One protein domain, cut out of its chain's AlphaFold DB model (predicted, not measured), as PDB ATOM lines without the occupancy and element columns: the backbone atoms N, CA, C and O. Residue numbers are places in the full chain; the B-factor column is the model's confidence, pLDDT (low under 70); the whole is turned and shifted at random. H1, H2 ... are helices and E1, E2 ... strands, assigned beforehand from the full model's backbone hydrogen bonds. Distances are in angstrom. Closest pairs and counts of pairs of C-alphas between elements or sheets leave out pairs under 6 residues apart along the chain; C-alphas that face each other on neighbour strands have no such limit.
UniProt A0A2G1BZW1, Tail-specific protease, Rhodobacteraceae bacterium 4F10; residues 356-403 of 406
ATOM      1  N   VAL A 356      39.141   4.208  10.317       91.88
ATOM      2  CA  VAL A 356      40.018   3.898   9.191       91.88
ATOM      3  C   VAL A 356      40.070   5.083   8.229       91.88
ATOM      4  O   VAL A 356      39.068   5.748   7.973       91.88
ATOM      5  N   LYS A 357      41.263   5.365   7.709       90.62
ATOM      6  CA  LYS A 357      41.476   6.379   6.675       90.62
ATOM      7  C   LYS A 357      42.316   5.776   5.576       90.62
ATOM      8  O   LYS A 357      43.308   5.106   5.865       90.62
ATOM      9  N   SER A 358      41.969   6.060   4.330       92.06
ATOM     10  CA  SER A 358      42.811   5.700   3.197       92.06
ATOM     11  C   SER A 358      43.343   6.933   2.472       92.06
ATOM     12  O   SER A 358      42.738   8.007   2.465       92.06
ATOM     13  N   SER A 359      44.516   6.779   1.872       92.94
ATOM     14  CA  SER A 359      45.175   7.794   1.057       92.94
ATOM     15  C   SER A 359      45.775   7.137  -0.178       92.94
ATOM     16  O   SER A 359      46.168   5.974  -0.127       92.94
ATOM     17  N   ILE A 360      45.833   7.872  -1.284       92.44
ATOM     18  CA  ILE A 360      46.428   7.389  -2.530       92.44
ATOM     19  C   ILE A 360      47.812   8.005  -2.660       92.44
ATOM     20  O   ILE A 360      47.985   9.214  -2.506       92.44
ATOM     21  N   VAL A 361      48.798   7.163  -2.942       92.81
ATOM     22  CA  VAL A 361      50.181   7.564  -3.177       92.81
ATOM     23  C   VAL A 361      50.571   7.152  -4.584       92.81
ATOM     24  O   VAL A 361      50.489   5.980  -4.949       92.81
ATOM     25  N   GLU A 362      51.039   8.108  -5.374       92.44
ATOM     26  CA  GLU A 362      51.571   7.834  -6.703       92.44
ATOM     27  C   GLU A 362      53.080   7.607  -6.639       92.44
ATOM     28  O   GLU A 362      53.840   8.427  -6.119       92.44
ATOM     29  N   LYS A 363      53.537   6.477  -7.182       91.12
ATOM     30  CA  LYS A 363      54.960   6.157  -7.288       91.12
ATOM     31  C   LYS A 363      55.236   5.433  -8.597       91.12
ATOM     32  O   LYS A 363      54.625   4.410  -8.889       91.12
ATOM     33  N   ASN A 364      56.198   5.942  -9.370       89.06
ATOM     34  CA  ASN A 364      56.595   5.382 -10.669       89.06
ATOM     35  C   ASN A 364      55.418   5.238 -11.659       89.06
ATOM     36  O   ASN A 364      55.327   4.237 -12.364       89.06
ATOM     37  N   GLY A 365      54.495   6.207 -11.675       86.75
ATOM     38  CA  GLY A 365      53.313   6.185 -12.549       86.75
ATOM     39  C   GLY A 365      52.231   5.174 -12.150       86.75
ATOM     40  O   GLY A 365      51.316   4.938 -12.930       86.75
ATOM     41  N   LYS A 366      52.333   4.570 -10.959       91.12
ATOM     42  CA  LYS A 366      51.331   3.663 -10.390       91.12
ATOM     43  C   LYS A 366      50.711   4.271  -9.136       91.12
ATOM     44  O   LYS A 366      51.434   4.855  -8.324       91.12
ATOM     45  N   LYS A 367      49.399   4.103  -8.974       92.94
ATOM     46  CA  LYS A 367      48.651   4.486  -7.770       92.94
ATOM     47  C   LYS A 367      48.663   3.340  -6.761       92.94
ATOM     48  O   LYS A 367      48.302   2.221  -7.119       92.94
ATOM     49  N   TYR A 368      49.037   3.634  -5.521       93.38
ATOM     50  CA  TYR A 368      48.994   2.709  -4.389       93.38
ATOM     51  C   TYR A 368      48.068   3.241  -3.299       93.38
ATOM     52  O   TYR A 368      48.075   4.439  -3.009       93.38
ATOM     53  N   GLY A 369      47.294   2.357  -2.683       93.81
ATOM     54  CA  GLY A 369      46.373   2.678  -1.603       93.81
ATOM     55  C   GLY A 369      47.033   2.416  -0.261       93.81
ATOM     56  O   GLY A 369      47.363   1.283   0.073       93.81
ATOM     57  N   VAL A 370      47.213   3.457   0.546       93.75
ATOM     58  CA  VAL A 370      47.690   3.317   1.922       93.75
ATOM     59  C   VAL A 370      46.505   3.459   2.853       93.75
ATOM     60  O   VAL A 370      45.929   4.542   2.977       93.75
ATOM     61  N   ILE A 371      46.164   2.362   3.522       93.88
ATOM     62  CA  ILE A 371      45.079   2.307   4.492       93.88
ATOM     63  C   ILE A 371      45.680   2.301   5.890       93.88
ATOM     64  O   ILE A 371      46.457   1.419   6.251       93.88
ATOM     65  N   ASN A 372      45.302   3.294   6.682       93.12
ATOM     66  CA  ASN A 372      45.627   3.370   8.090       93.12
ATOM     67  C   ASN A 372      44.414   2.906   8.897       93.12
ATOM     68  O   ASN A 372      43.404   3.610   8.938       93.12
ATOM     69  N   LEU A 373      44.529   1.740   9.535       92.81
ATOM     70  CA  LEU A 373      43.583   1.240  10.527       92.81
ATOM     71  C   LEU A 373      44.198   1.425  11.925       92.81
ATOM     72  O   LEU A 373      45.008   0.594  12.340       92.81
ATOM     73  N   PRO A 374      43.841   2.488  12.672       88.69
ATOM     74  CA  PRO A 374      44.486   2.783  13.951       88.69
ATOM     75  C   PRO A 374      44.138   1.765  15.042       88.69
ATOM     76  O   PRO A 374      44.933   1.538  15.954       88.69
ATOM     77  N   ARG A 375      42.926   1.194  14.989       88.31
ATOM     78  CA  ARG A 375      42.408   0.211  15.951       88.31
ATOM     79  C   ARG A 375      41.232  -0.576  15.378       88.31
ATOM     80  O   ARG A 375      40.580  -0.124  14.444       88.31
ATOM     81  N   PHE A 376      40.902  -1.695  16.015       90.81
ATOM     82  CA  PHE A 376      39.634  -2.390  15.799       90.81
ATOM     83  C   PHE A 376      38.566  -1.776  16.707       90.81
ATOM     84  O   PHE A 376      38.613  -1.979  17.915       90.81
ATOM     85  N   TYR A 377      37.658  -0.989  16.133       90.56
ATOM     86  CA  TYR A 377      36.600  -0.267  16.844       90.56
ATOM     87  C   TYR A 377      35.218  -0.876  16.585       90.56
ATOM     88  O   TYR A 377      34.952  -1.417  15.508       90.56
ATOM     89  N   ILE A 378      34.338  -0.766  17.581       89.56
ATOM     90  CA  ILE A 378      32.942  -1.205  17.533       89.56
ATOM     91  C   ILE A 378      32.103  -0.449  18.572       89.56
ATOM     92  O   ILE A 378      32.552  -0.155  19.680       89.56
ATOM     93  N   ASP A 379      30.850  -0.156  18.242       86.94
ATOM     94  CA  ASP A 379      29.885   0.350  19.217       86.94
ATOM     95  C   ASP A 379      29.101  -0.813  19.838       86.94
ATOM     96  O   ASP A 379      28.188  -1.364  19.225       86.94
ATOM     97  N   PHE A 380      29.453  -1.198  21.068       82.88
ATOM     98  CA  PHE A 380      28.787  -2.304  21.769       82.88
ATOM     99  C   PHE A 380      27.306  -2.042  22.075       82.88
ATOM    100  O   PHE A 380      26.567  -2.995  22.317       82.88
ATOM    101  N   ASN A 381      26.866  -0.779  22.076       83.12
ATOM    102  CA  ASN A 381      25.468  -0.433  22.329       83.12
ATOM    103  C   ASN A 381      24.626  -0.417  21.044       83.12
ATOM    104  O   ASN A 381      23.401  -0.448  21.126       83.12
ATOM    105  N   ASP A 382      25.265  -0.352  19.872       83.94
ATOM    106  CA  ASP A 382      24.592  -0.239  18.581       83.94
ATOM    107  C   ASP A 382      25.434  -0.865  17.455       83.94
ATOM    108  O   ASP A 382      26.200  -0.197  16.756       83.94
ATOM    109  N   LEU A 383      25.241  -2.172  17.249       82.38
ATOM    110  CA  LEU A 383      25.944  -2.967  16.231       82.38
ATOM    111  C   LEU A 383      25.598  -2.567  14.784       82.38
ATOM    112  O   LEU A 383      26.255  -3.019  13.841       82.38
ATOM    113  N   SER A 384      24.570  -1.735  14.578       82.12
ATOM    114  CA  SER A 384      24.192  -1.257  13.242       82.12
ATOM    115  C   SER A 384      25.126  -0.160  12.718       82.12
ATOM    116  O   SER A 384      25.182   0.093  11.515       82.12
ATOM    117  N   ARG A 385      25.891   0.478  13.610       80.56
ATOM    118  CA  ARG A 385      26.765   1.616  13.293       80.56
ATOM    119  C   ARG A 385      28.072   1.187  12.612       80.56
ATOM    120  O   ARG A 385      28.265   0.019  12.265       80.56
ATOM    121  N   ARG A 386      28.957   2.180  12.410       83.12
ATOM    122  CA  ARG A 386      30.353   1.992  11.994       83.12
ATOM    123  C   ARG A 386      31.047   0.979  12.902       83.12
ATOM    124  O   ARG A 386      30.965   1.071  14.129       83.12
ATOM    125  N   ASP A 387      31.770   0.077  12.270       89.38
ATOM    126  CA  ASP A 387      32.761  -0.789  12.882       89.38
ATOM    127  C   ASP A 387      33.961  -0.874  11.935       89.38
ATOM    128  O   ASP A 387      33.878  -0.482  10.764       89.38
ATOM    129  N   ALA A 388      35.085  -1.358  12.459       92.19
ATOM    130  CA  ALA A 388      36.320  -1.417  11.693       92.19
ATOM    131  C   ALA A 388      36.180  -2.228  10.398       92.19
ATOM    132  O   ALA A 388      36.799  -1.863   9.408       92.19
ATOM    133  N   ALA A 389      35.374  -3.293  10.374       92.38
ATOM    134  CA  ALA A 389      35.242  -4.145   9.196       92.38
ATOM    135  C   ALA A 389      34.429  -3.458   8.088       92.38
ATOM    136  O   ALA A 389      34.888  -3.393   6.950       92.38
ATOM    137  N   LYS A 390      33.267  -2.890   8.427       91.81
ATOM    138  CA  LYS A 390      32.400  -2.177   7.475       91.81
ATOM    139  C   LYS A 390      33.085  -0.953   6.879       91.81
ATOM    140  O   LYS A 390      32.917  -0.664   5.699       91.81
ATOM    141  N   ASP A 391      33.831  -0.203   7.685       92.06
ATOM    142  CA  ASP A 391      34.520   0.978   7.166       92.06
ATOM    143  C   ASP A 391      35.750   0.588   6.334       92.06
ATOM    144  O   ASP A 391      36.036   1.222   5.324       92.06
ATOM    145  N   MET A 392      36.447  -0.488   6.712       94.12
ATOM    146  CA  MET A 392      37.543  -1.061   5.927       94.12
ATOM    147  C   MET A 392      37.050  -1.516   4.545       94.12
ATOM    148  O   MET A 392      37.689  -1.220   3.537       94.12
ATOM    149  N   GLU A 393      35.888  -2.168   4.478       94.25
ATOM    150  CA  GLU A 393      35.235  -2.549   3.219       94.25
ATOM    151  C   GLU A 393      34.962  -1.327   2.328       94.25
ATOM    152  O   GLU A 393      35.429  -1.293   1.189       94.25
ATOM    153  N   LYS A 394      34.324  -0.282   2.871       93.06
ATOM    154  CA  LYS A 394      34.046   0.966   2.138       93.06
ATOM    155  C   LYS A 394      35.308   1.655   1.626       93.06
ATOM    156  O   LYS A 394      35.329   2.146   0.503       93.06
ATOM    157  N   GLU A 395      36.369   1.705   2.430       92.94
ATOM    158  CA  GLU A 395      37.631   2.310   1.995       92.94
ATOM    159  C   GLU A 395      38.317   1.487   0.896       92.94
ATOM    160  O   GLU A 395      38.899   2.064  -0.019       92.94
ATOM    161  N   ILE A 396      38.222   0.152   0.929       93.50
ATOM    162  CA  ILE A 396      38.712  -0.700  -0.167       93.50
ATOM    163  C   ILE A 396      37.899  -0.466  -1.441       93.50
ATOM    164  O   ILE A 396      38.488  -0.385  -2.518       93.50
ATOM    165  N   GLU A 397      36.572  -0.361  -1.347       94.44
ATOM    166  CA  GLU A 397      35.712  -0.040  -2.494       94.44
ATOM    167  C   GLU A 397      36.086   1.314  -3.103       94.44
ATOM    168  O   GLU A 397      36.349   1.391  -4.301       94.44
ATOM    169  N   ARG A 398      36.255   2.345  -2.267       93.31
ATOM    170  CA  ARG A 398      36.704   3.679  -2.688       93.31
ATOM    171  C   ARG A 398      38.054   3.648  -3.409       93.31
ATOM    172  O   ARG A 398      38.230   4.307  -4.427       93.31
ATOM    173  N   LEU A 399      39.022   2.883  -2.903       93.69
ATOM    174  CA  LEU A 399      40.333   2.752  -3.549       93.69
ATOM    175  C   LEU A 399      40.253   1.996  -4.882       93.69
ATOM    176  O   LEU A 399      40.991   2.325  -5.810       93.69
ATOM    177  N   LYS A 400      39.354   1.012  -5.003       91.94
ATOM    178  CA  LYS A 400      39.106   0.311  -6.272       91.94
ATOM    179  C   LYS A 400      38.490   1.238  -7.321       91.94
ATOM    180  O   LYS A 400      38.892   1.166  -8.476       91.94
ATOM    181  N   GLU A 401      37.558   2.109  -6.931       93.25
ATOM    182  CA  GLU A 401      36.965   3.117  -7.827       93.25
ATOM    183  C   GLU A 401      38.007   4.105  -8.377       93.25
ATOM    184  O   GLU A 401      37.882   4.588  -9.500       93.25
ATOM    185  N   GLU A 402      39.075   4.355  -7.620       90.69
ATOM    186  CA  GLU A 402      40.172   5.262  -7.980       90.69
ATOM    187  C   GLU A 402      41.290   4.611  -8.829       90.69
ATOM    188  O   GLU A 402      42.329   5.240  -9.085       90.69
ATOM    189  N   ASP A 403      41.078   3.367  -9.284       90.00
ATOM    190  CA  ASP A 403      42.010   2.553 -10.086       90.00
ATOM    191  C   ASP A 403      43.383   2.367  -9.411       90.00
ATOM    192  O   ASP A 403      44.457   2.446 -10.018       90.00
TER     193      ASP A 403
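This is residues 356 to 403 of the 406 residues of the protein "Tail-specific protease" of Rhodobacteraceae bacterium 4F10 (UniProt A0A2G1BZW1). A hairpin of two strands, E1 and E2, has one helix, H1, packed over one of its faces, while the long link between E2 and H1 swings out past one end of the hairpin and folds back. Residues 380 to 385 of this link stick out free, and the outline is a rod spanning 45 by 20 by 9 A. The printed part has 48 residues, with two named strands and then one named helix along the chain. The sheet has the order E1, E2 and is antiparallel; the class is mixed, helices and strands. The whole is loose, with a radius of gyration of the C-alphas of 13.1 A.

E1, residues 357 to 363, measures 19.4 A from first to last C-alpha and begins with C-alpha 357 at (41.476, 6.379, 6.675). E2, residues 366 to 372, measures 19.3 A and ends with C-alpha 372 at (45.627, 3.370, 8.090). H1, residues 388 to 401, measures 20.1 A and ends with C-alpha 401 at (36.965, 3.117, -7.827).

E1 and E2 form a hairpin with a tight link of 2 residues, their directions 153 degrees apart. N 361 and O 368 are within hydrogen-bond range at 2.8 A, as are N 359 and O 370 at 2.9 A. The closest C-alphas of E1 and H1 are those of Ser 358 and Glu 395, 6.3 A apart. The closest of E2 and H1 are those of Gly 369 and Leu 399, also 6.3 A apart. In H1, every O i to N i+4 pair is within hydrogen-bond range.

The two C-alphas farthest apart, those of Asn 364 and Asn 381, are 45.7 A apart. The printed part has no cut. The link from E2 to H1 is long, residues 373 to 387. The mean pLDDT of the printed part is 90.5, and no printed residue is under 70.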